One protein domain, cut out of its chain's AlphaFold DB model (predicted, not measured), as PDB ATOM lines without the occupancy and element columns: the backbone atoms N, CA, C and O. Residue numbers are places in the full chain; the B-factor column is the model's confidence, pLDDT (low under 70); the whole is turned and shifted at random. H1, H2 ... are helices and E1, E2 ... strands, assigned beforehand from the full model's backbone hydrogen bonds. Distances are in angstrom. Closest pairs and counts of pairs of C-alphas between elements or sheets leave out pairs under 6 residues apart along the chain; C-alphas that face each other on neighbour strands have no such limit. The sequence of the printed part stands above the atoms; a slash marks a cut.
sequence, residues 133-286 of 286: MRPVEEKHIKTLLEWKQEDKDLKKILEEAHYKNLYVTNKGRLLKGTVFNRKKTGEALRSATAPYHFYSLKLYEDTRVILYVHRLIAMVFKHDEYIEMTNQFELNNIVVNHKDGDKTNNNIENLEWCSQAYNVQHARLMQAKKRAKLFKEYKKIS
ATOM      1  N   MET A 133    -146.162 411.547 -45.843       80.56
ATOM      2  CA  MET A 133    -146.916 412.300 -44.833       80.56
ATOM      3  C   MET A 133    -148.146 411.513 -44.355       80.56
ATOM      4  O   MET A 133    -149.013 411.164 -45.158       80.56
ATOM      5  N   ARG A 134    -148.288 411.329 -43.035       80.56
ATOM      6  CA  ARG A 134    -149.425 410.639 -42.396       80.56
ATOM      7  C   ARG A 134    -150.187 411.545 -41.413       80.56
ATOM      8  O   ARG A 134    -149.564 412.378 -40.750       80.56
ATOM      9  N   PRO A 135    -151.523 411.420 -41.299       81.62
ATOM     10  CA  PRO A 135    -152.315 412.147 -40.309       81.62
ATOM     11  C   PRO A 135    -152.135 411.567 -38.898       81.62
ATOM     12  O   PRO A 135    -151.935 410.368 -38.718       81.62
ATOM     13  N   VAL A 136    -152.291 412.407 -37.875       82.06
ATOM     14  CA  VAL A 136    -152.376 411.945 -36.483       82.06
ATOM     15  C   VAL A 136    -153.807 411.495 -36.182       82.06
ATOM     16  O   VAL A 136    -154.703 412.304 -35.939       82.06
ATOM     17  N   GLU A 137    -154.016 410.182 -36.211       84.56
ATOM     18  CA  GLU A 137    -155.280 409.533 -35.834       84.56
ATOM     19  C   GLU A 137    -155.518 409.468 -34.313       84.56
ATOM     20  O   GLU A 137    -154.609 409.661 -33.504       84.56
ATOM     21  N   GLU A 138    -156.759 409.147 -33.934       83.38
ATOM     22  CA  GLU A 138    -157.218 409.039 -32.543       83.38
ATOM     23  C   GLU A 138    -156.439 407.994 -31.725       83.38
ATOM     24  O   GLU A 138    -156.078 408.263 -30.578       83.38
ATOM     25  N   LYS A 139    -156.132 406.835 -32.329       86.19
ATOM     26  CA  LYS A 139    -155.388 405.734 -31.693       86.19
ATOM     27  C   LYS A 139    -154.028 406.191 -31.153       86.19
ATOM     28  O   LYS A 139    -153.748 406.003 -29.975       86.19
ATOM     29  N   HIS A 140    -153.264 406.938 -31.952       86.94
ATOM     30  CA  HIS A 140    -151.945 407.440 -31.564       86.94
ATOM     31  C   HIS A 140    -152.016 408.383 -30.353       86.94
ATOM     32  O   HIS A 140    -151.099 408.417 -29.538       86.94
ATOM     33  N   ILE A 141    -153.096 409.165 -30.236       80.69
ATOM     34  CA  ILE A 141    -153.302 410.079 -29.105       80.69
ATOM     35  C   ILE A 141    -153.704 409.314 -27.843       80.69
ATOM     36  O   ILE A 141    -153.173 409.640 -26.785       80.69
ATOM     37  N   LYS A 142    -154.572 408.294 -27.940       81.44
ATOM     38  CA  LYS A 142    -154.905 407.408 -26.808       81.44
ATOM     39  C   LYS A 142    -153.640 406.786 -26.224       81.44
ATOM     40  O   LYS A 142    -153.303 407.064 -25.077       81.44
ATOM     41  N   THR A 143    -152.864 406.103 -27.062       83.25
ATOM     42  CA  THR A 143    -151.623 405.431 -26.658       83.25
ATOM     43  C   THR A 143    -150.595 406.394 -26.053       83.25
ATOM     44  O   THR A 143    -149.986 406.086 -25.033       83.25
ATOM     45  N   LEU A 144    -150.424 407.600 -26.612       79.44
ATOM     46  CA  LEU A 144    -149.512 408.612 -26.049       79.44
ATOM     47  C   LEU A 144    -149.961 409.186 -24.693       79.44
ATOM     48  O   LEU A 144    -149.117 409.728 -23.976       79.44
ATOM     49  N   LEU A 145    -151.253 409.126 -24.360       76.06
ATOM     50  CA  LEU A 145    -151.800 409.595 -23.081       76.06
ATOM     51  C   LEU A 145    -151.811 408.477 -22.030       76.06
ATOM     52  O   LEU A 145    -151.392 408.715 -20.899       76.06
ATOM     53  N   GLU A 146    -152.187 407.257 -22.423       77.81
ATOM     54  CA  GLU A 146    -152.061 406.031 -21.618       77.81
ATOM     55  C   GLU A 146    -150.618 405.848 -21.132       77.81
ATOM     56  O   GLU A 146    -150.360 405.746 -19.935       77.81
ATOM     57  N   TRP A 147    -149.653 405.945 -22.053       72.31
ATOM     58  CA  TRP A 147    -148.219 405.825 -21.773       72.31
ATOM     59  C   TRP A 147    -147.653 406.946 -20.873       72.31
ATOM     60  O   TRP A 147    -146.526 406.862 -20.386       72.31
ATOM     61  N   LYS A 148    -148.426 408.008 -20.625       66.19
ATOM     62  CA  LYS A 148    -148.083 409.064 -19.666       66.19
ATOM     63  C   LYS A 148    -148.722 408.906 -18.287       66.19
ATOM     64  O   LYS A 148    -148.341 409.662 -17.396       66.19
ATOM     65  N   GLN A 149    -149.698 408.010 -18.129       65.31
ATOM     66  CA  GLN A 149    -150.532 407.917 -16.925       65.31
ATOM     67  C   GLN A 149    -151.205 409.268 -16.561       65.31
ATOM     68  O   GLN A 149    -151.434 409.567 -15.392       65.31
ATOM     69  N   GLU A 150    -151.501 410.127 -17.554       60.16
ATOM     70  CA  GLU A 150    -152.189 411.409 -17.313       60.16
ATOM     71  C   GLU A 150    -153.690 411.152 -17.064       60.16
ATOM     72  O   GLU A 150    -154.490 411.126 -17.999       60.16
ATOM     73  N   ASP A 151    -154.057 410.976 -15.790       49.91
ATOM     74  CA  ASP A 151    -155.421 410.714 -15.301       49.91
ATOM     75  C   ASP A 151    -156.342 411.947 -15.433       49.91
ATOM     76  O   ASP A 151    -156.649 412.676 -14.486       49.91
ATOM     77  N   LYS A 152    -156.711 412.256 -16.678       57.56
ATOM     78  CA  LYS A 152    -157.652 413.316 -17.052       57.56
ATOM     79  C   LYS A 152    -158.563 412.824 -18.157       57.56
ATOM     80  O   LYS A 152    -158.065 412.305 -19.147       57.56
ATOM     81  N   ASP A 153    -159.861 413.097 -18.007       62.22
ATOM     82  CA  ASP A 153    -160.979 412.944 -18.958       62.22
ATOM     83  C   ASP A 153    -160.586 412.657 -20.434       62.22
ATOM     84  O   ASP A 153    -160.753 413.482 -21.342       62.22
ATOM     85  N   LEU A 154    -160.091 411.440 -20.697       61.50
ATOM     86  CA  LEU A 154    -159.610 410.994 -22.011       61.50
ATOM     87  C   LEU A 154    -160.707 411.156 -23.063       61.50
ATOM     88  O   LEU A 154    -160.478 411.657 -24.160       61.50
ATOM     89  N   LYS A 155    -161.938 410.817 -22.681       59.38
ATOM     90  CA  LYS A 155    -163.146 410.943 -23.498       59.38
ATOM     91  C   LYS A 155    -163.348 412.375 -24.022       59.38
ATOM     92  O   LYS A 155    -163.533 412.576 -25.219       59.38
ATOM     93  N   LYS A 156    -163.182 413.371 -23.149       59.81
ATOM     94  CA  LYS A 156    -163.363 414.806 -23.437       59.81
ATOM     95  C   LYS A 156    -162.252 415.377 -24.324       59.81
ATOM     96  O   LYS A 156    -162.504 416.181 -25.218       59.81
ATOM     97  N   ILE A 157    -161.019 414.912 -24.112       61.50
ATOM     98  CA  ILE A 157    -159.843 415.242 -24.935       61.50
ATOM     99  C   ILE A 157    -160.037 414.807 -26.398       61.50
ATOM    100  O   ILE A 157    -159.623 415.509 -27.327       61.50
ATOM    101  N   LEU A 158    -160.659 413.648 -26.617       64.31
ATOM    102  CA  LEU A 158    -160.852 413.087 -27.955       64.31
ATOM    103  C   LEU A 158    -161.972 413.789 -28.740       64.31
ATOM    104  O   LEU A 158    -161.855 413.935 -29.963       64.31
ATOM    105  N   GLU A 159    -163.002 414.274 -28.039       58.47
ATOM    106  CA  GLU A 159    -164.157 414.990 -28.595       58.47
ATOM    107  C   GLU A 159    -163.790 416.361 -29.204       58.47
ATOM    108  O   GLU A 159    -164.292 416.706 -30.277       58.47
ATOM    109  N   GLU A 160    -162.863 417.126 -28.605       57.00
ATOM    110  CA  GLU A 160    -162.473 418.461 -29.115       57.00
ATOM    111  C   GLU A 160    -161.532 418.431 -30.342       57.00
ATOM    112  O   GLU A 160    -161.279 419.463 -30.972       57.00
ATOM    113  N   ALA A 161    -161.062 417.245 -30.751       62.91
ATOM    114  CA  ALA A 161    -160.501 416.965 -32.079       62.91
ATOM    115  C   ALA A 161    -159.301 417.826 -32.553       62.91
ATOM    116  O   ALA A 161    -158.953 417.806 -33.739       62.91
ATOM    117  N   HIS A 162    -158.612 418.560 -31.670       65.62
ATOM    118  CA  HIS A 162    -157.501 419.444 -32.056       65.62
ATOM    119  C   HIS A 162    -156.330 418.720 -32.748       65.62
ATOM    120  O   HIS A 162    -155.657 419.320 -33.592       65.62
ATOM    121  N   TYR A 163    -156.131 417.433 -32.451       71.56
ATOM    122  CA  TYR A 163    -155.144 416.564 -33.097       71.56
ATOM    123  C   TYR A 163    -155.487 416.212 -34.555       71.56
ATOM    124  O   TYR A 163    -154.567 415.990 -35.331       71.56
ATOM    125  N   LYS A 164    -156.763 416.255 -34.983       73.50
ATOM    126  CA  LYS A 164    -157.197 415.876 -36.352       73.50
ATOM    127  C   LYS A 164    -156.668 416.803 -37.458       73.50
ATOM    128  O   LYS A 164    -156.871 416.549 -38.639       73.50
ATOM    129  N   ASN A 165    -156.010 417.898 -37.077       70.50
ATOM    130  CA  ASN A 165    -155.311 418.802 -37.990       70.50
ATOM    131  C   ASN A 165    -153.793 418.562 -38.019       70.50
ATOM    132  O   ASN A 165    -153.093 419.307 -38.699       70.50
ATOM    133  N   LEU A 166    -153.264 417.606 -37.257       75.00
ATOM    134  CA  LEU A 166    -151.837 417.311 -37.216       75.00
ATOM    135  C   LEU A 166    -151.485 416.239 -38.245       75.00
ATOM    136  O   LEU A 166    -152.199 415.249 -38.395       75.00
ATOM    137  N   TYR A 167    -150.358 416.441 -38.913       78.31
ATOM    138  CA  TYR A 167    -149.732 415.458 -39.790       78.31
ATOM    139  C   TYR A 167    -148.255 415.373 -39.425       78.31
ATOM    140  O   TYR A 167    -147.673 416.354 -38.962       78.31
ATOM    141  N   VAL A 168    -147.642 414.222 -39.645       81.75
ATOM    142  CA  VAL A 168    -146.202 414.011 -39.472       81.75
ATOM    143  C   VAL A 168    -145.612 413.418 -40.739       81.75
ATOM    144  O   VAL A 168    -146.320 412.741 -41.486       81.75
ATOM    145  N   THR A 169    -144.329 413.674 -40.986       81.88
ATOM    146  CA  THR A 169    -143.599 413.081 -42.113       81.88
ATOM    147  C   THR A 169    -142.552 412.077 -41.650       81.88
ATOM    148  O   THR A 169    -142.030 412.186 -40.537       81.88
ATOM    149  N   ASN A 170    -142.223 411.112 -42.510       81.94
ATOM    150  CA  ASN A 170    -141.145 410.149 -42.270       81.94
ATOM    151  C   ASN A 170    -139.776 410.844 -42.103       81.94
ATOM    152  O   ASN A 170    -138.982 410.412 -41.278       81.94
ATOM    153  N   LYS A 171    -139.532 411.989 -42.760       80.56
ATOM    154  CA  LYS A 171    -138.346 412.853 -42.552       80.56
ATOM    155  C   LYS A 171    -138.364 413.641 -41.232       80.56
ATOM    156  O   LYS A 171    -137.475 414.451 -40.971       80.56
ATOM    157  N   GLY A 172    -139.368 413.431 -40.384       77.44
ATOM    158  CA  GLY A 172    -139.392 413.921 -39.012       77.44
ATOM    159  C   GLY A 172    -140.004 415.306 -38.801       77.44
ATOM    160  O   GLY A 172    -139.721 415.956 -37.788       77.44
ATOM    161  N   ARG A 173    -140.832 415.781 -39.739       74.12
ATOM    162  CA  ARG A 173    -141.508 417.088 -39.658       74.12
ATOM    163  C   ARG A 173    -142.881 416.936 -38.999       74.12
ATOM    164  O   ARG A 173    -143.599 415.980 -39.277       74.12
ATOM    165  N   LEU A 174    -143.274 417.899 -38.159       73.81
ATOM    166  CA  LEU A 174    -144.626 418.001 -37.590       73.81
ATOM    167  C   LEU A 174    -145.380 419.175 -38.223       73.81
ATOM    168  O   LEU A 174    -144.920 420.315 -38.213       73.81
ATOM    169  N   LEU A 175    -146.567 418.897 -38.747       68.06
ATOM    170  CA  LEU A 175    -147.388 419.809 -39.532       68.06
ATOM    171  C   LEU A 175    -148.734 420.043 -38.831       68.06
ATOM    172  O   LEU A 175    -149.268 419.145 -38.183       68.06
ATOM    173  N   LYS A 176    -149.313 421.242 -38.976       61.03
ATOM    174  CA  LYS A 176    -150.618 421.601 -38.393       61.03
ATOM    175  C   LYS A 176    -151.485 422.332 -39.417       61.03
ATOM    176  O   LYS A 176    -151.340 423.535 -39.638       61.03
ATOM    177  N   GLY A 177    -152.403 421.596 -40.032       55.53
ATOM    178  CA  GLY A 177    -153.167 422.033 -41.194       55.53
ATOM    179  C   GLY A 177    -152.243 422.428 -42.348       55.53
ATOM    180  O   GLY A 177    -151.115 421.959 -42.455       55.53
ATOM    181  N   THR A 178    -152.698 423.354 -43.188       40.03
ATOM    182  CA  THR A 178    -151.951 423.856 -44.355       40.03
ATOM    183  C   THR A 178    -150.924 424.951 -44.029       40.03
ATOM    184  O   THR A 178    -150.473 425.661 -44.928       40.03
ATOM    185  N   VAL A 179    -150.574 425.158 -42.751       35.00
ATOM    186  CA  VAL A 179    -149.770 426.311 -42.315       35.00
ATOM    187  C   VAL A 179    -148.583 425.884 -41.459       35.00
ATOM    188  O   VAL A 179    -148.676 425.785 -40.234       35.00
ATOM    189  N   PHE A 180    -147.418 425.765 -42.097       44.84
ATOM    190  CA  PHE A 180    -146.144 425.809 -41.385       44.84
ATOM    191  C   PHE A 180    -145.852 427.259 -40.979       44.84
ATOM    192  O   PHE A 180    -145.476 428.105 -41.793       44.84
ATOM    193  N   ASN A 181    -146.088 427.577 -39.709       37.94
ATOM    194  CA  ASN A 181    -145.734 428.857 -39.107       37.94
ATOM    195  C   ASN A 181    -145.321 428.591 -37.662       37.94
ATOM    196  O   ASN A 181    -146.198 428.482 -36.812       37.94
ATOM    197  N   ARG A 182    -144.010 428.525 -37.381       40.19
ATOM    198  CA  ARG A 182    -143.446 428.242 -36.042       40.19
ATOM    199  C   ARG A 182    -144.138 428.997 -34.894       40.19
ATOM    200  O   ARG A 182    -144.411 428.419 -33.849       40.19
ATOM    201  N   LYS A 183    -144.517 430.269 -35.100       36.59
ATOM    202  CA  LYS A 183    -145.210 431.095 -34.085       36.59
ATOM    203  C   LYS A 183    -146.692 430.730 -33.869       36.59
ATOM    204  O   LYS A 183    -147.265 431.138 -32.865       36.59
ATOM    205  N   LYS A 184    -147.333 429.996 -34.788       34.81
ATOM    206  CA  LYS A 184    -148.739 429.530 -34.704       34.81
ATOM    207  C   LYS A 184    -148.880 428.011 -34.555       34.81
ATOM    208  O   LYS A 184    -149.908 427.547 -34.055       34.81
ATOM    209  N   THR A 185    -147.883 427.240 -34.986       41.72
ATOM    210  CA  THR A 185    -147.826 425.789 -34.791       41.72
ATOM    211  C   THR A 185    -147.525 425.430 -33.348       41.72
ATOM    212  O   THR A 185    -147.825 424.311 -32.983       41.72
ATOM    213  N   GLY A 186    -147.026 426.350 -32.514       40.50
ATOM    214  CA  GLY A 186    -146.748 426.071 -31.099       40.50
ATOM    215  C   GLY A 186    -145.525 425.178 -30.881       40.50
ATOM    216  O   GLY A 186    -145.363 424.635 -29.788       40.50
ATOM    217  N   GLU A 187    -144.678 425.024 -31.904       43.03
ATOM    218  CA  GLU A 187    -143.322 424.512 -31.729       43.03
ATOM    219  C   GLU A 187    -142.531 425.513 -30.888       43.03
ATOM    220  O   GLU A 187    -142.172 426.601 -31.348       43.03
ATOM    221  N   ALA A 188    -142.232 425.127 -29.652       46.75
ATOM    222  CA  ALA A 188    -141.123 425.728 -28.945       46.75
ATOM    223  C   ALA A 188    -139.843 425.123 -29.533       46.75
ATOM    224  O   ALA A 188    -139.606 423.916 -29.430       46.75
ATOM    225  N   LEU A 189    -139.007 425.961 -30.147       48.53
ATOM    226  CA  LEU A 189    -137.605 425.595 -30.323       48.53
ATOM    227  C   LEU A 189    -137.014 425.290 -28.944       48.53
ATOM    228  O   LEU A 189    -137.362 425.947 -27.962       48.53
ATOM    229  N   ARG A 190    -136.127 424.292 -28.924       44.03
ATOM    230  CA  ARG A 190    -135.249 423.890 -27.821       44.03
ATOM    231  C   ARG A 190    -135.033 425.029 -26.809       44.03
ATOM    232  O   ARG A 190    -134.269 425.952 -27.086       44.03
ATOM    233  N   SER A 191    -135.682 424.971 -25.639       43.22
ATOM    234  CA  SER A 191    -135.229 425.804 -24.519       43.22
ATOM    235  C   SER A 191    -133.806 425.371 -24.168       43.22
ATOM    236  O   SER A 191    -133.452 424.208 -24.373       43.22
ATOM    237  N   ALA A 192    -132.987 426.266 -23.611       44.62
ATOM    238  CA  ALA A 192    -131.616 425.913 -23.218       44.62
ATOM    239  C   ALA A 192    -131.561 424.685 -22.275       44.62
ATOM    240  O   ALA A 192    -130.567 423.966 -22.241       44.62
ATOM    241  N   THR A 193    -132.662 424.426 -21.563       46.31
ATOM    242  CA  THR A 193    -132.871 423.331 -20.610       46.31
ATOM    243  C   THR A 193    -133.496 422.051 -21.190       46.31
ATOM    244  O   THR A 193    -133.352 420.996 -20.579       46.31
ATOM    245  N   ALA A 194    -134.190 422.092 -22.337       53.34
ATOM    246  CA  ALA A 194    -134.925 420.941 -22.875       53.34
ATOM    247  C   ALA A 194    -134.184 420.311 -24.072       53.34
ATOM    248  O   ALA A 194    -134.034 420.962 -25.104       53.34
ATOM    249  N   PRO A 195    -133.746 419.040 -24.003       59.47
ATOM    250  CA  PRO A 195    -132.891 418.446 -25.035       59.47
ATOM    251  C   PRO A 195    -133.634 417.919 -26.277       59.47
ATOM    252  O   PRO A 195    -132.983 417.351 -27.147       59.47
ATOM    253  N   TYR A 196    -134.959 418.080 -26.374       64.56
ATOM    254  CA  TYR A 196    -135.794 417.561 -27.468       64.56
ATOM    255  C   TYR A 196    -136.725 418.637 -28.036       64.56
ATOM    256  O   TYR A 196    -137.230 419.482 -27.296       64.56
ATOM    257  N   HIS A 197    -137.044 418.538 -29.329       68.06
ATOM    258  CA  HIS A 197    -138.169 419.270 -29.915       68.06
ATOM    259  C   HIS A 197    -139.505 418.746 -29.368       68.06
ATOM    260  O   HIS A 197    -139.769 417.538 -29.370       68.06
ATOM    261  N   PHE A 198    -140.358 419.665 -28.918       65.44
ATOM    262  CA  PHE A 198    -141.685 419.356 -28.401       65.44
ATOM    263  C   PHE A 198    -142.737 420.322 -28.940       65.44
ATOM    264  O   PHE A 198    -142.475 421.491 -29.228       65.44
ATOM    265  N   TYR A 199    -143.958 419.815 -29.031       66.06
ATOM    266  CA  TYR A 199    -145.142 420.567 -29.389       66.06
ATOM    267  C   TYR A 199    -146.099 420.598 -28.196       66.06
ATOM    268  O   TYR A 199    -146.479 419.563 -27.645       66.06
ATOM    269  N   SER A 200    -146.482 421.804 -27.776       63.44
ATOM    270  CA  SER A 200    -147.502 421.983 -26.744       63.44
ATOM    271  C   SER A 200    -148.888 421.920 -27.386       63.44
ATOM    272  O   SER A 200    -149.375 422.902 -27.956       63.44
ATOM    273  N   LEU A 201    -149.526 420.753 -27.309       63.94
ATOM    274  CA  LEU A 201    -150.878 420.556 -27.805       63.94
ATOM    275  C   LEU A 201    -151.879 420.943 -26.710       63.94
ATOM    276  O   LEU A 201    -151.984 420.296 -25.669       63.94
ATOM    277  N   LYS A 202    -152.638 422.015 -26.947       58.47
ATOM    278  CA  LYS A 202    -153.824 422.330 -26.144       58.47
ATOM    279  C   LYS A 202    -154.918 421.322 -26.503       58.47
ATOM    280  O   LYS A 202    -155.353 421.311 -27.654       58.47
ATOM    281  N   LEU A 203    -155.304 420.480 -25.545       53.44
ATOM    282  CA  LEU A 203    -156.269 419.393 -25.754       53.44
ATOM    283  C   LEU A 203    -157.670 419.722 -25.233       53.44
ATOM    284  O   LEU A 203    -158.636 419.368 -25.888       53.44
ATOM    285  N   TYR A 204    -157.759 420.416 -24.098       47.56
ATOM    286  CA  TYR A 204    -159.011 420.834 -23.460       47.56
ATOM    287  C   TYR A 204    -158.790 422.161 -22.712       47.56
ATOM    288  O   TYR A 204    -157.640 422.577 -22.566       47.56
ATOM    289  N   GLU A 205    -159.856 422.841 -22.268       45.69
ATOM    290  CA  GLU A 205    -159.903 424.121 -21.526       45.69
ATOM    291  C   GLU A 205    -158.642 424.491 -20.718       45.69
ATOM    292  O   GLU A 205    -158.535 424.300 -19.514       45.69
ATOM    293  N   ASP A 206    -157.663 425.043 -21.432       54.00
ATOM    294  CA  ASP A 206    -156.377 425.532 -20.920       54.00
ATOM    295  C   ASP A 206    -155.411 424.456 -20.363       54.00
ATOM    296  O   ASP A 206    -154.228 424.747 -20.180       54.00
ATOM    297  N   THR A 207    -155.821 423.180 -20.318       56.56
ATOM    298  CA  THR A 207    -154.900 422.034 -20.216       56.56
ATOM    299  C   THR A 207    -154.084 421.871 -21.507       56.56
ATOM    300  O   THR A 207    -154.608 421.668 -22.608       56.56
ATOM    301  N   ARG A 208    -152.758 421.939 -21.359       66.31
ATOM    302  CA  ARG A 208    -151.780 421.684 -22.421       66.31
ATOM    303  C   ARG A 208    -151.043 420.388 -22.127       66.31
ATOM    304  O   ARG A 208    -150.407 420.282 -21.085       66.31
ATOM    305  N   VAL A 209    -151.050 419.468 -23.082       69.12
ATOM    306  CA  VAL A 209    -150.198 418.280 -23.047       69.12
ATOM    307  C   VAL A 209    -148.969 418.553 -23.905       69.12
ATOM    308  O   VAL A 209    -149.061 418.952 -25.068       69.12
ATOM    309  N   ILE A 210    -147.792 418.370 -23.314       73.00
ATOM    310  CA  ILE A 210    -146.526 418.405 -24.048       73.00
ATOM    311  C   ILE A 210    -146.364 417.057 -24.755       73.00
ATOM    312  O   ILE A 210    -146.268 416.024 -24.087       73.00
ATOM    313  N   LEU A 211    -146.333 417.088 -26.088       75.31
ATOM    314  CA  LEU A 211    -146.023 415.951 -26.949       75.31
ATOM    315  C   LEU A 211    -144.626 416.148 -27.546       75.31
ATOM    316  O   LEU A 211    -144.352 417.163 -28.186       75.31
ATOM    317  N   TYR A 212    -143.732 415.184 -27.349       83.44
ATOM    318  CA  TYR A 212    -142.420 415.213 -27.993       83.44
ATOM    319  C   TYR A 212    -142.544 414.801 -29.459       83.44
ATOM    320  O   TYR A 212    -143.199 413.806 -29.768       83.44
ATOM    321  N   VAL A 213    -141.898 415.553 -30.354       82.94
ATOM    322  CA  VAL A 213    -142.074 415.399 -31.807       82.94
ATOM    323  C   VAL A 213    -141.667 413.993 -32.262       82.94
ATOM    324  O   VAL A 213    -142.463 413.317 -32.906       82.94
ATOM    325  N   HIS A 214    -140.505 413.499 -31.816       87.50
ATOM    326  CA  HIS A 214    -140.033 412.137 -32.104       87.50
ATOM    327  C   HIS A 214    -141.010 411.038 -31.648       87.50
ATOM    328  O   HIS A 214    -141.214 410.072 -32.375       87.50
ATOM    329  N   ARG A 215    -141.669 411.195 -30.486       89.56
ATOM    330  CA  ARG A 215    -142.654 410.214 -29.986       89.56
ATOM    331  C   ARG A 215    -143.906 410.192 -30.849       89.56
ATOM    332  O   ARG A 215    -144.421 409.124 -31.140       89.56
ATOM    333  N   LEU A 216    -144.371 411.363 -31.284       88.06
ATOM    334  CA  LEU A 216    -145.532 411.470 -32.166       88.06
ATOM    335  C   LEU A 216    -145.254 410.877 -33.556       88.06
ATOM    336  O   LEU A 216    -146.110 410.191 -34.101       88.06
ATOM    337  N   ILE A 217    -144.056 411.094 -34.106       89.94
ATOM    338  CA  ILE A 217    -143.623 410.504 -35.383       89.94
ATOM    339  C   ILE A 217    -143.520 408.976 -35.269       89.94
ATOM    340  O   ILE A 217    -144.136 408.268 -36.063       89.94
ATOM    341  N   ALA A 218    -142.818 408.470 -34.249       93.38
ATOM    342  CA  ALA A 218    -142.699 407.035 -34.000       93.38
ATOM    343  C   ALA A 218    -144.072 406.375 -33.775       93.38
ATOM    344  O   ALA A 218    -144.332 405.318 -34.334       93.38
ATOM    345  N   MET A 219    -144.992 407.024 -33.056       92.06
ATOM    346  CA  MET A 219    -146.341 406.487 -32.838       92.06
ATOM    347  C   MET A 219    -147.178 406.396 -34.126       92.06
ATOM    348  O   MET A 219    -148.036 405.532 -34.220       92.06
ATOM    349  N   VAL A 220    -146.953 407.261 -35.123       91.44
ATOM    350  CA  VAL A 220    -147.724 407.263 -36.387       91.44
ATOM    351  C   VAL A 220    -147.121 406.343 -37.456       91.44
ATOM    352  O   VAL A 220    -147.851 405.772 -38.267       91.44
ATOM    353  N   PHE A 221    -145.794 406.211 -37.497       94.81
ATOM    354  CA  PHE A 221    -145.101 405.420 -38.522       94.81
ATOM    355  C   PHE A 221    -144.648 404.033 -38.050       94.81
ATOM    356  O   PHE A 221    -144.515 403.142 -38.881       94.81
ATOM    357  N   LYS A 222    -144.440 403.852 -36.742       94.50
ATOM    358  CA  LYS A 222    -143.965 402.623 -36.081       94.50
ATOM    359  C   LYS A 222    -144.933 402.210 -34.963       94.50
ATOM    360  O   LYS A 222    -144.517 401.906 -33.846       94.50
ATOM    361  N   HIS A 223    -146.239 402.277 -35.231       92.62
ATOM    362  CA  HIS A 223    -147.252 401.894 -34.244       92.62
ATOM    363  C   HIS A 223    -147.222 400.390 -33.963       92.62
ATOM    364  O   HIS A 223    -147.342 399.990 -32.809       92.62
ATOM    365  N   ASP A 224    -147.031 399.575 -35.000       91.75
ATOM    366  CA  ASP A 224    -147.065 398.117 -34.882       91.75
ATOM    367  C   ASP A 224    -145.852 397.612 -34.078       91.75
ATOM    368  O   ASP A 224    -146.028 396.873 -33.116       91.75
ATOM    369  N   GLU A 225    -144.654 398.161 -34.334       93.19
ATOM    370  CA  GLU A 225    -143.448 397.958 -33.502       93.19
ATOM    371  C   GLU A 225    -143.682 398.324 -32.023       93.19
ATOM    372  O   GLU A 225    -143.176 397.657 -31.122       93.19
ATOM    373  N   TYR A 226    -144.455 399.382 -31.745       91.31
ATOM    374  CA  TYR A 226    -144.831 399.720 -30.370       91.31
ATOM    375  C   TYR A 226    -145.738 398.646 -29.754       91.31
ATOM    376  O   TYR A 226    -145.506 398.249 -28.615       91.31
ATOM    377  N   ILE A 227    -146.741 398.148 -30.488       90.12
ATOM    378  CA  ILE A 227    -147.635 397.085 -30.000       90.12
ATOM    379  C   ILE A 227    -146.847 395.794 -29.728       90.12
ATOM    380  O   ILE A 227    -147.007 395.189 -28.666       90.12
ATOM    381  N   GLU A 228    -145.929 395.412 -30.617       91.69
ATOM    382  CA  GLU A 228    -145.021 394.277 -30.406       91.69
ATOM    383  C   GLU A 228    -144.165 394.448 -29.144       91.69
ATOM    384  O   GLU A 228    -144.051 393.516 -28.345       91.69
ATOM    385  N   MET A 229    -143.630 395.650 -28.912       90.75
ATOM    386  CA  MET A 229    -142.905 395.979 -27.684       90.75
ATOM    387  C   MET A 229    -143.793 395.875 -26.435       90.75
ATOM    388  O   MET A 229    -143.315 395.384 -25.413       90.75
ATOM    389  N   THR A 230    -145.077 396.263 -26.493       88.44
ATOM    390  CA  THR A 230    -146.005 396.128 -25.344       88.44
ATOM    391  C   THR A 230    -146.342 394.685 -24.974       88.44
ATOM    392  O   THR A 230    -146.734 394.433 -23.839       88.44
ATOM    393  N   ASN A 231    -146.130 393.729 -25.883       89.19
ATOM    394  CA  ASN A 231    -146.269 392.302 -25.584       89.19
ATOM    395  C   ASN A 231    -145.032 391.719 -24.870       89.19
ATOM    396  O   ASN A 231    -145.105 390.623 -24.320       89.19
ATOM    397  N   GLN A 232    -143.894 392.424 -24.901       87.94
ATOM    398  CA  GLN A 232    -142.602 391.958 -24.371       87.94
ATOM    399  C   GLN A 232    -142.140 392.733 -23.129       87.94
ATOM    400  O   GLN A 232    -141.394 392.202 -22.310       87.94
ATOM    401  N   PHE A 233    -142.563 393.991 -22.988       87.88
ATOM    402  CA  PHE A 233    -142.135 394.895 -21.926       87.88
ATOM    403  C   PHE A 233    -143.322 395.668 -21.353       87.88
ATOM    404  O   PHE A 233    -144.235 396.067 -22.074       87.88
ATOM    405  N   GLU A 234    -143.265 395.968 -20.056       86.19
ATOM    406  CA  GLU A 234    -144.192 396.917 -19.436       86.19
ATOM    407  C   GLU A 234    -144.158 398.271 -20.163       86.19
ATOM    408  O   GLU A 234    -143.082 398.778 -20.489       86.19
ATOM    409  N   LEU A 235    -145.326 398.903 -20.325       81.88
ATOM    410  CA  LEU A 235    -145.501 400.208 -20.981       81.88
ATOM    411  C   LEU A 235    -144.449 401.243 -20.550       81.88
ATOM    412  O   LEU A 235    -143.803 401.874 -21.386       81.88
ATOM    413  N   ASN A 236    -144.227 401.365 -19.239       82.31
ATOM    414  CA  ASN A 236    -143.289 402.322 -18.650       82.31
ATOM    415  C   ASN A 236    -141.836 402.098 -19.109       82.31
ATOM    416  O   ASN A 236    -141.056 403.048 -19.164       82.31
ATOM    417  N   ASN A 237    -141.470 400.864 -19.461       87.06
ATOM    418  CA  ASN A 237    -140.123 400.478 -19.870       87.06
ATOM    419  C   ASN A 237    -139.858 400.650 -21.374       87.06
ATOM    420  O   ASN A 237    -138.707 400.518 -21.788       87.06
ATOM    421  N   ILE A 238    -140.864 400.989 -22.184       92.12
ATOM    422  CA  ILE A 238    -140.739 401.193 -23.635       92.12
ATOM    423  C   ILE A 238    -140.485 402.671 -23.928       92.12
ATOM    424  O   ILE A 238    -141.232 403.532 -23.476       92.12
ATOM    425  N   VAL A 239    -139.448 402.992 -24.702       92.81
ATOM    426  CA  VAL A 239    -139.071 404.367 -25.065       92.81
ATOM    427  C   VAL A 239    -138.617 404.467 -26.519       92.81
ATOM    428  O   VAL A 239    -138.079 403.519 -27.082       92.81
ATOM    429  N   VAL A 240    -138.773 405.651 -27.114       94.06
ATOM    430  CA  VAL A 240    -138.145 405.971 -28.405       94.06
ATOM    431  C   VAL A 240    -136.671 406.336 -28.188       94.06
ATOM    432  O   VAL A 240    -136.370 407.201 -27.358       94.06
ATOM    433  N   ASN A 241    -135.770 405.712 -28.946       94.88
ATOM    434  CA  ASN A 241    -134.351 406.062 -29.053       94.88
ATOM    435  C   ASN A 241    -134.050 406.762 -30.394       94.88
ATOM    436  O   ASN A 241    -134.768 406.586 -31.377       94.88
ATOM    437  N   HIS A 242    -132.968 407.544 -30.407       93.94
ATOM    438  CA  HIS A 242    -132.343 408.129 -31.595       93.94
ATOM    439  C   HIS A 242    -131.043 407.355 -31.861       93.94
ATOM    440  O   HIS A 242    -130.101 407.465 -31.070       93.94
ATOM    441  N   LYS A 243    -130.979 406.572 -32.943       94.69
ATOM    442  CA  LYS A 243    -129.856 405.664 -33.262       94.69
ATOM    443  C   LYS A 243    -128.519 406.391 -33.438       94.69
ATOM    444  O   LYS A 243    -127.475 405.887 -33.040       94.69
ATOM    445  N   ASP A 244    -128.535 407.602 -33.986       92.25
ATOM    446  CA  ASP A 244    -127.358 408.471 -34.118       92.25
ATOM    447  C   ASP A 244    -127.024 409.282 -32.847       92.25
ATOM    448  O   ASP A 244    -125.982 409.942 -32.775       92.25
ATOM    449  N   GLY A 245    -127.878 409.228 -31.821       86.81
ATOM    450  CA  GLY A 245    -127.766 410.023 -30.599       86.81
ATOM    451  C   GLY A 245    -128.073 411.520 -30.768       86.81
ATOM    452  O   GLY A 245    -127.982 412.262 -29.781       86.81
ATOM    453  N   ASP A 246    -128.449 411.984 -31.965       84.88
ATOM    454  CA  ASP A 246    -128.878 413.357 -32.221       84.88
ATOM    455  C   ASP A 246    -130.393 413.490 -32.041       84.88
ATOM    456  O   ASP A 246    -131.217 413.166 -32.894       84.88
ATOM    457  N   LYS A 247    -130.755 414.091 -30.911       83.50
ATOM    458  CA  LYS A 247    -132.129 414.371 -30.478       83.50
ATOM    459  C   LYS A 247    -132.895 415.350 -31.379       83.50
ATOM    460  O   LYS A 247    -134.067 415.634 -31.111       83.50
ATOM    461  N   THR A 248    -132.237 415.919 -32.390       80.00
ATOM    462  CA  THR A 248    -132.845 416.773 -33.415       80.00
ATOM    463  C   THR A 248    -133.138 416.029 -34.720       80.00
ATOM    464  O   THR A 248    -134.045 416.456 -35.438       80.00
ATOM    465  N   ASN A 249    -132.466 414.901 -34.992       84.94
ATOM    466  CA  ASN A 249    -132.703 414.070 -36.171       84.94
ATOM    467  C   ASN A 249    -133.921 413.158 -35.962       84.94
ATOM    468  O   ASN A 249    -133.817 412.017 -35.518       84.94
ATOM    469  N   ASN A 250    -135.102 413.675 -36.291       86.69
ATOM    470  CA  ASN A 250    -136.365 412.957 -36.129       86.69
ATOM    471  C   ASN A 250    -136.766 412.104 -37.354       86.69
ATOM    472  O   ASN A 250    -137.931 411.713 -37.425       86.69
ATOM    473  N   ASN A 251    -135.867 411.842 -38.319       88.12
ATOM    474  CA  ASN A 251    -136.150 410.909 -39.419       88.12
ATOM    475  C   ASN A 251    -136.537 409.539 -38.831       88.12
ATOM    476  O   ASN A 251    -135.856 409.032 -37.942       88.12
ATOM    477  N   ILE A 252    -137.621 408.940 -39.323       93.50
ATOM    478  CA  ILE A 252    -138.158 407.663 -38.854       93.50
ATOM    479  C   ILE A 252    -137.137 406.524 -38.898       93.50
ATOM    480  O   ILE A 252    -137.169 405.644 -38.044       93.50
ATOM    481  N   GLU A 253    -136.197 406.562 -39.844       94.75
ATOM    482  CA  GLU A 253    -135.116 405.579 -39.964       94.75
ATOM    483  C   GLU A 253    -134.139 405.659 -38.782       94.75
ATOM    484  O   GLU A 253    -133.600 404.638 -38.348       94.75
ATOM    485  N   ASN A 254    -133.959 406.860 -38.220       95.19
ATOM    486  CA  ASN A 254    -133.149 407.130 -37.033       95.19
ATOM    487  C   ASN A 254    -133.896 406.851 -35.715       95.19
ATOM    488  O   ASN A 254    -133.265 406.767 -34.663       95.19
ATOM    489  N   LEU A 255    -135.223 406.711 -35.754       95.62
ATOM    490  CA  LEU A 255    -136.036 406.406 -34.581       95.62
ATOM    491  C   LEU A 255    -136.259 404.894 -34.439       95.62
ATOM    492  O   LEU A 255    -136.405 404.163 -35.419       95.62
ATOM    493  N   GLU A 256    -136.323 404.421 -33.201       96.12
ATOM    494  CA  GLU A 256    -136.714 403.048 -32.864       96.12
ATOM    495  C   GLU A 256    -137.416 403.005 -31.510       96.12
ATOM    496  O   GLU A 256    -137.101 403.798 -30.618       96.12
ATOM    497  N   TRP A 257    -138.349 402.069 -31.349       95.75
ATOM    498  CA  TRP A 257    -138.842 401.677 -30.033       95.75
ATOM    499  C   TRP A 257    -137.864 400.682 -29.409       95.75
ATOM    500  O   TRP A 257    -137.367 399.781 -30.078       95.75
ATOM    501  N   CYS A 258    -137.554 400.863 -28.131       94.69
ATOM    502  CA  CYS A 258    -136.604 400.028 -27.402       94.69
ATOM    503  C   CYS A 258    -136.915 400.042 -25.900       94.69
ATOM    504  O   CYS A 258    -137.735 400.836 -25.430       94.69
ATOM    505  N   SER A 259    -136.246 399.185 -25.128       94.56
ATOM    506  CA  SER A 259    -136.341 399.231 -23.667       94.56
ATOM    507  C   SER A 259    -135.539 400.405 -23.082       94.56
ATOM    508  O   SER A 259    -134.523 400.836 -23.639       94.56
ATOM    509  N   GLN A 260    -135.944 400.906 -21.911       92.69
ATOM    510  CA  GLN A 260    -135.188 401.930 -21.178       92.69
ATOM    511  C   GLN A 260    -133.735 401.506 -20.926       92.69
ATOM    512  O   GLN A 260    -132.824 402.319 -21.086       92.69
ATOM    513  N   ALA A 261    -133.509 400.235 -20.576       92.88
ATOM    514  CA  ALA A 261    -132.177 399.693 -20.324       92.88
ATOM    515  C   ALA A 261    -131.277 399.792 -21.568       92.88
ATOM    516  O   ALA A 261    -130.153 400.293 -21.476       92.88
ATOM    517  N   TYR A 262    -131.804 399.409 -22.737       94.75
ATOM    518  CA  TYR A 262    -131.114 399.552 -24.017       94.75
ATOM    519  C   TYR A 262    -130.805 401.023 -24.333       94.75
ATOM    520  O   TYR A 262    -129.661 401.359 -24.632       94.75
ATOM    521  N   ASN A 263    -131.782 401.928 -24.188       94.19
ATOM    522  CA  ASN A 263    -131.596 403.360 -24.450       94.19
ATOM    523  C   ASN A 263    -130.498 403.973 -23.552       94.19
ATOM    524  O   ASN A 263    -129.617 404.696 -24.024       94.19
ATOM    525  N   VAL A 264    -130.474 403.624 -22.260       93.31
ATOM    526  CA  VAL A 264    -129.428 404.064 -21.320       93.31
ATOM    527  C   VAL A 264    -128.049 403.518 -21.711       93.31
ATOM    528  O   VAL A 264    -127.067 404.267 -21.683       93.31
ATOM    529  N   GLN A 265    -127.953 402.246 -22.105       94.56
ATOM    530  CA  GLN A 265    -126.704 401.646 -22.583       94.56
ATOM    531  C   GLN A 265    -126.217 402.327 -23.872       94.56
ATOM    532  O   GLN A 265    -125.059 402.746 -23.948       94.56
ATOM    533  N   HIS A 266    -127.110 402.518 -24.844       94.00
ATOM    534  CA  HIS A 266    -126.839 403.206 -26.101       94.00
ATOM    535  C   HIS A 266    -126.323 404.636 -25.861       94.00
ATOM    536  O   HIS A 266    -125.254 405.015 -26.347       94.00
ATOM    537  N   ALA A 267    -127.004 405.411 -25.011       91.00
ATOM    538  CA  ALA A 267    -126.607 406.772 -24.661       91.00
ATOM    539  C   ALA A 267    -125.214 406.850 -23.999       91.00
ATOM    540  O   ALA A 267    -124.464 407.796 -24.263       91.00
ATOM    541  N   ARG A 268    -124.836 405.864 -23.169       92.19
ATOM    542  CA  ARG A 268    -123.482 405.763 -22.587       92.19
ATOM    543  C   ARG A 268    -122.427 405.499 -23.668       92.19
ATOM    544  O   ARG A 268    -121.411 406.195 -23.706       92.19
ATOM    545  N   LEU A 269    -122.687 404.558 -24.579       92.69
ATOM    546  CA  LEU A 269    -121.789 404.234 -25.694       92.69
ATOM    547  C   LEU A 269    -121.578 405.434 -26.631       92.69
ATOM    548  O   LEU A 269    -120.447 405.718 -27.030       92.69
ATOM    549  N   MET A 270    -122.635 406.189 -26.937       89.44
ATOM    550  CA  MET A 270    -122.544 407.380 -27.793       89.44
ATOM    551  C   MET A 270    -121.749 408.520 -27.143       89.44
ATOM    552  O   MET A 270    -120.944 409.174 -27.814       89.44
ATOM    553  N   GLN A 271    -121.876 408.718 -25.827       88.75
ATOM    554  CA  GLN A 271    -121.023 409.660 -25.090       88.75
ATOM    555  C   GLN A 271    -119.547 409.235 -25.096       88.75
ATOM    556  O   GLN A 271    -118.672 410.078 -25.317       88.75
ATOM    557  N   ALA A 272    -119.257 407.941 -24.914       91.00
ATOM    558  CA  ALA A 272    -117.896 407.409 -24.978       91.00
ATOM    559  C   ALA A 272    -117.265 407.613 -26.370       91.00
ATOM    560  O   ALA A 272    -116.164 408.160 -26.469       91.00
ATOM    561  N   LYS A 273    -117.993 407.287 -27.451       89.38
ATOM    562  CA  LYS A 273    -117.566 407.545 -28.842       89.38
ATOM    563  C   LYS A 273    -117.255 409.027 -29.080       89.38
ATOM    564  O   LYS A 273    -116.214 409.350 -29.654       89.38
ATOM    565  N   LYS A 274    -118.110 409.941 -28.601       87.50
ATOM    566  CA  LYS A 274    -117.904 411.393 -28.748       87.50
ATOM    567  C   LYS A 274    -116.650 411.884 -28.015       87.50
ATOM    568  O   LYS A 274    -115.882 412.647 -28.592       87.50
ATOM    569  N   ARG A 275    -116.403 411.409 -26.786       89.12
ATOM    570  CA  ARG A 275    -115.172 411.708 -26.027       89.12
ATOM    571  C   ARG A 275    -113.920 411.194 -26.747       89.12
ATOM    572  O   ARG A 275    -112.961 411.943 -26.900       89.12
ATOM    573  N   ALA A 276    -113.951 409.959 -27.251       90.06
ATOM    574  CA  ALA A 276    -112.834 409.371 -27.992       90.06
ATOM    575  C   ALA A 276    -112.520 410.122 -29.300       90.06
ATOM    576  O   ALA A 276    -111.350 410.273 -29.652       90.06
ATOM    577  N   LYS A 277    -113.542 410.629 -30.008       88.56
ATOM    578  CA  LYS A 277    -113.355 411.477 -31.197       88.56
ATOM    579  C   LYS A 277    -112.668 412.802 -30.846       88.56
ATOM    580  O   LYS A 277    -111.639 413.104 -31.439       88.56
ATOM    581  N   LEU A 278    -113.173 413.524 -29.841       88.81
ATOM    582  CA  LEU A 278    -112.588 414.792 -29.381       88.81
ATOM    583  C   LEU A 278    -111.118 414.633 -28.958       88.81
ATOM    584  O   LEU A 278    -110.281 415.460 -29.303       88.81
ATOM    585  N   PHE A 279    -110.780 413.538 -28.269       89.75
ATOM    586  CA  PHE A 279    -109.399 413.244 -27.876       89.75
ATOM    587  C   PHE A 279    -108.471 412.995 -29.079       89.75
ATOM    588  O   PHE A 279    -107.324 413.440 -29.078       89.75
ATOM    589  N   LYS A 280    -108.964 412.325 -30.133       88.12
ATOM    590  CA  LYS A 280    -108.223 412.145 -31.394       88.12
ATOM    591  C   LYS A 280    -108.052 413.452 -32.172       88.12
ATOM    592  O   LYS A 280    -107.041 413.608 -32.842       88.12
ATOM    593  N   GLU A 281    -109.027 414.356 -32.115       88.31
ATOM    594  CA  GLU A 281    -108.953 415.671 -32.765       88.31
ATOM    595  C   GLU A 281    -107.964 416.592 -32.041       88.31
ATOM    596  O   GLU A 281    -107.113 417.184 -32.695       88.31
ATOM    597  N   TYR A 282    -107.981 416.619 -30.704       85.38
ATOM    598  CA  TYR A 282    -106.983 417.329 -29.897       85.38
ATOM    599  C   TYR A 282    -105.551 416.870 -30.226       85.38
ATOM    600  O   TYR A 282    -104.707 417.693 -30.568       85.38
ATOM    601  N   LYS A 283    -105.314 415.548 -30.262       83.06
ATOM    602  CA  LYS A 283    -104.019 414.939 -30.631       83.06
ATOM    603  C   LYS A 283    -103.536 415.185 -32.071       83.06
ATOM    604  O   LYS A 283    -102.454 414.725 -32.416       83.06
ATOM    605  N   LYS A 284    -104.336 415.818 -32.935       79.75
ATOM    606  CA  LYS A 284    -103.924 416.226 -34.294       79.75
ATOM    607  C   LYS A 284    -103.511 417.697 -34.386       79.75
ATOM    608  O   LYS A 284    -103.070 418.123 -35.448       79.75
ATOM    609  N   ILE A 285    -103.751 418.466 -33.326       82.50
ATOM    610  CA  ILE A 285    -103.533 419.918 -33.256       82.50
ATOM    611  C   ILE A 285    -102.434 420.243 -32.220       82.50
ATOM    612  O   ILE A 285    -101.849 421.321 -32.276       82.50
ATOM    613  N   SER A 286    -102.142 419.301 -31.311       61.53
ATOM    614  CA  SER A 286    -100.931 419.232 -30.477       61.53
ATOM    615  C   SER A 286     -99.768 418.558 -31.204       61.53
ATOM    616  O   SER A 286     -98.653 419.102 -31.135       61.53
TER     617      SER A 286
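Overview. This is residues 133 to 286 of the 286 residues of the protein "HNHc domain-containing protein" of Staphylococcus felis (UniProt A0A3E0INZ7). A short helix, H5, sits in the middle of a small body, with the three-stranded sheet E1 E2 E3, the hairpin E6 and E7, and H1 packed round it, while residues 272 to 286, of which 272 to 282 belong to the long last helix, H7, stick out as an arm. The hairpin E4 and E5 runs into one end of H5, and H2 packs on E4 at the far side of the body from the arm. The printed part has 154 residues with seven named helices and seven named strands, in the order E1 H1 H2 H3 E2 E3 H4 E4 E5 H5 H6 E6 E7 H7; its class is mixed, helices and strands. The sheet has the order E1 - E2 - E3, all antiparallel, and the two hairpins are antiparallel sheets of two strands each. The whole is only just compact, close to loose, with a radius of gyration of the C-alphas of 17.6 A, and elongated, spanning 62 by 39 by 27 A.

Arrangement. E1, residues 133 to 135, is an edge strand, antiparallel to the inner strand E2, residues 166 to 169, with N 134 and O 168 2.9 A apart, within hydrogen-bond range. E2 forms a hairpin with the other edge strand, E3, residues 174 to 176, where N 175 and O 167 are 2.8 A apart. H5, residues 213 to 221, is on this sheet at a height of 8.7 A; it runs across the strands, at 84 degrees to E3 on the local plane. The closest C-alphas of E2 and H5, Val 168 and Ile 217, are 6.0 A apart. H1, residues 138 to 146, touches H5 at a steep tilt of 50 degrees, opposite ways, with the C-alphas of His 140 and Met 219 closest at 5.8 A. H3, residues 162 to 165, and H4, residues 182 to 185, only graze the sheet. In the hairpin of E4, residues 198 to 204, and E5, residues 207 to 212, N 199 and O 211 are 2.8 A apart. H2, residues 154 to 159, comes closest to E4 at the C-alphas of Ile 157 and Leu 203, 5.5 A apart. In the hairpin of E6, residues 238 to 242, and E7, residues 255 to 259, N 239 and O 258 are 2.8 A apart. The C-alphas of Arg 215 in H5 and Val 240 in E6 are the closest of that pair, at 6.4 A. H6, residues 223 to 230, comes closest to E7 at the C-alphas of Tyr 226 and Trp 257, 6.3 A apart. H7, residues 260 to 282, is apart from H5 and H6; its closest C-alphas to E6 are those of Asn 263 and Asn 241, 6.0 A. In H1, H2, H5, H6 and H7 every O i to N i+4 pair is within hydrogen-bond range; H3 and H4 are too short for such a pair.

Along the chain. E1 begins at C-alpha 133, (-146.916, 412.300, -44.833). From first to last C-alpha H1 and H5 each measure 12.4 A, E4 18.1 A, E5 16.2 A, E6 13.5 A and E7 13.1 A. H7 measures 33.3 A, from C-alpha 260 at (-135.188, 401.930, -21.178) to C-alpha 282 at (-106.983, 417.329, -29.897).

Size, cuts and confidence. The C-alphas of Glu 159 and Ser 286 are the two farthest apart, at 63.4 A. Without residues 272 to 286, which stand free, the body spans 42 by 32 by 29 A. The printed part has no cut and ends at the chain's last residue. The links H4 to E4 and E6 to E7 are long, with 12 residues each. The mean pLDDT of the printed part is 76.2; residues 148 to 162, 175 to 209 and 286 are under 70.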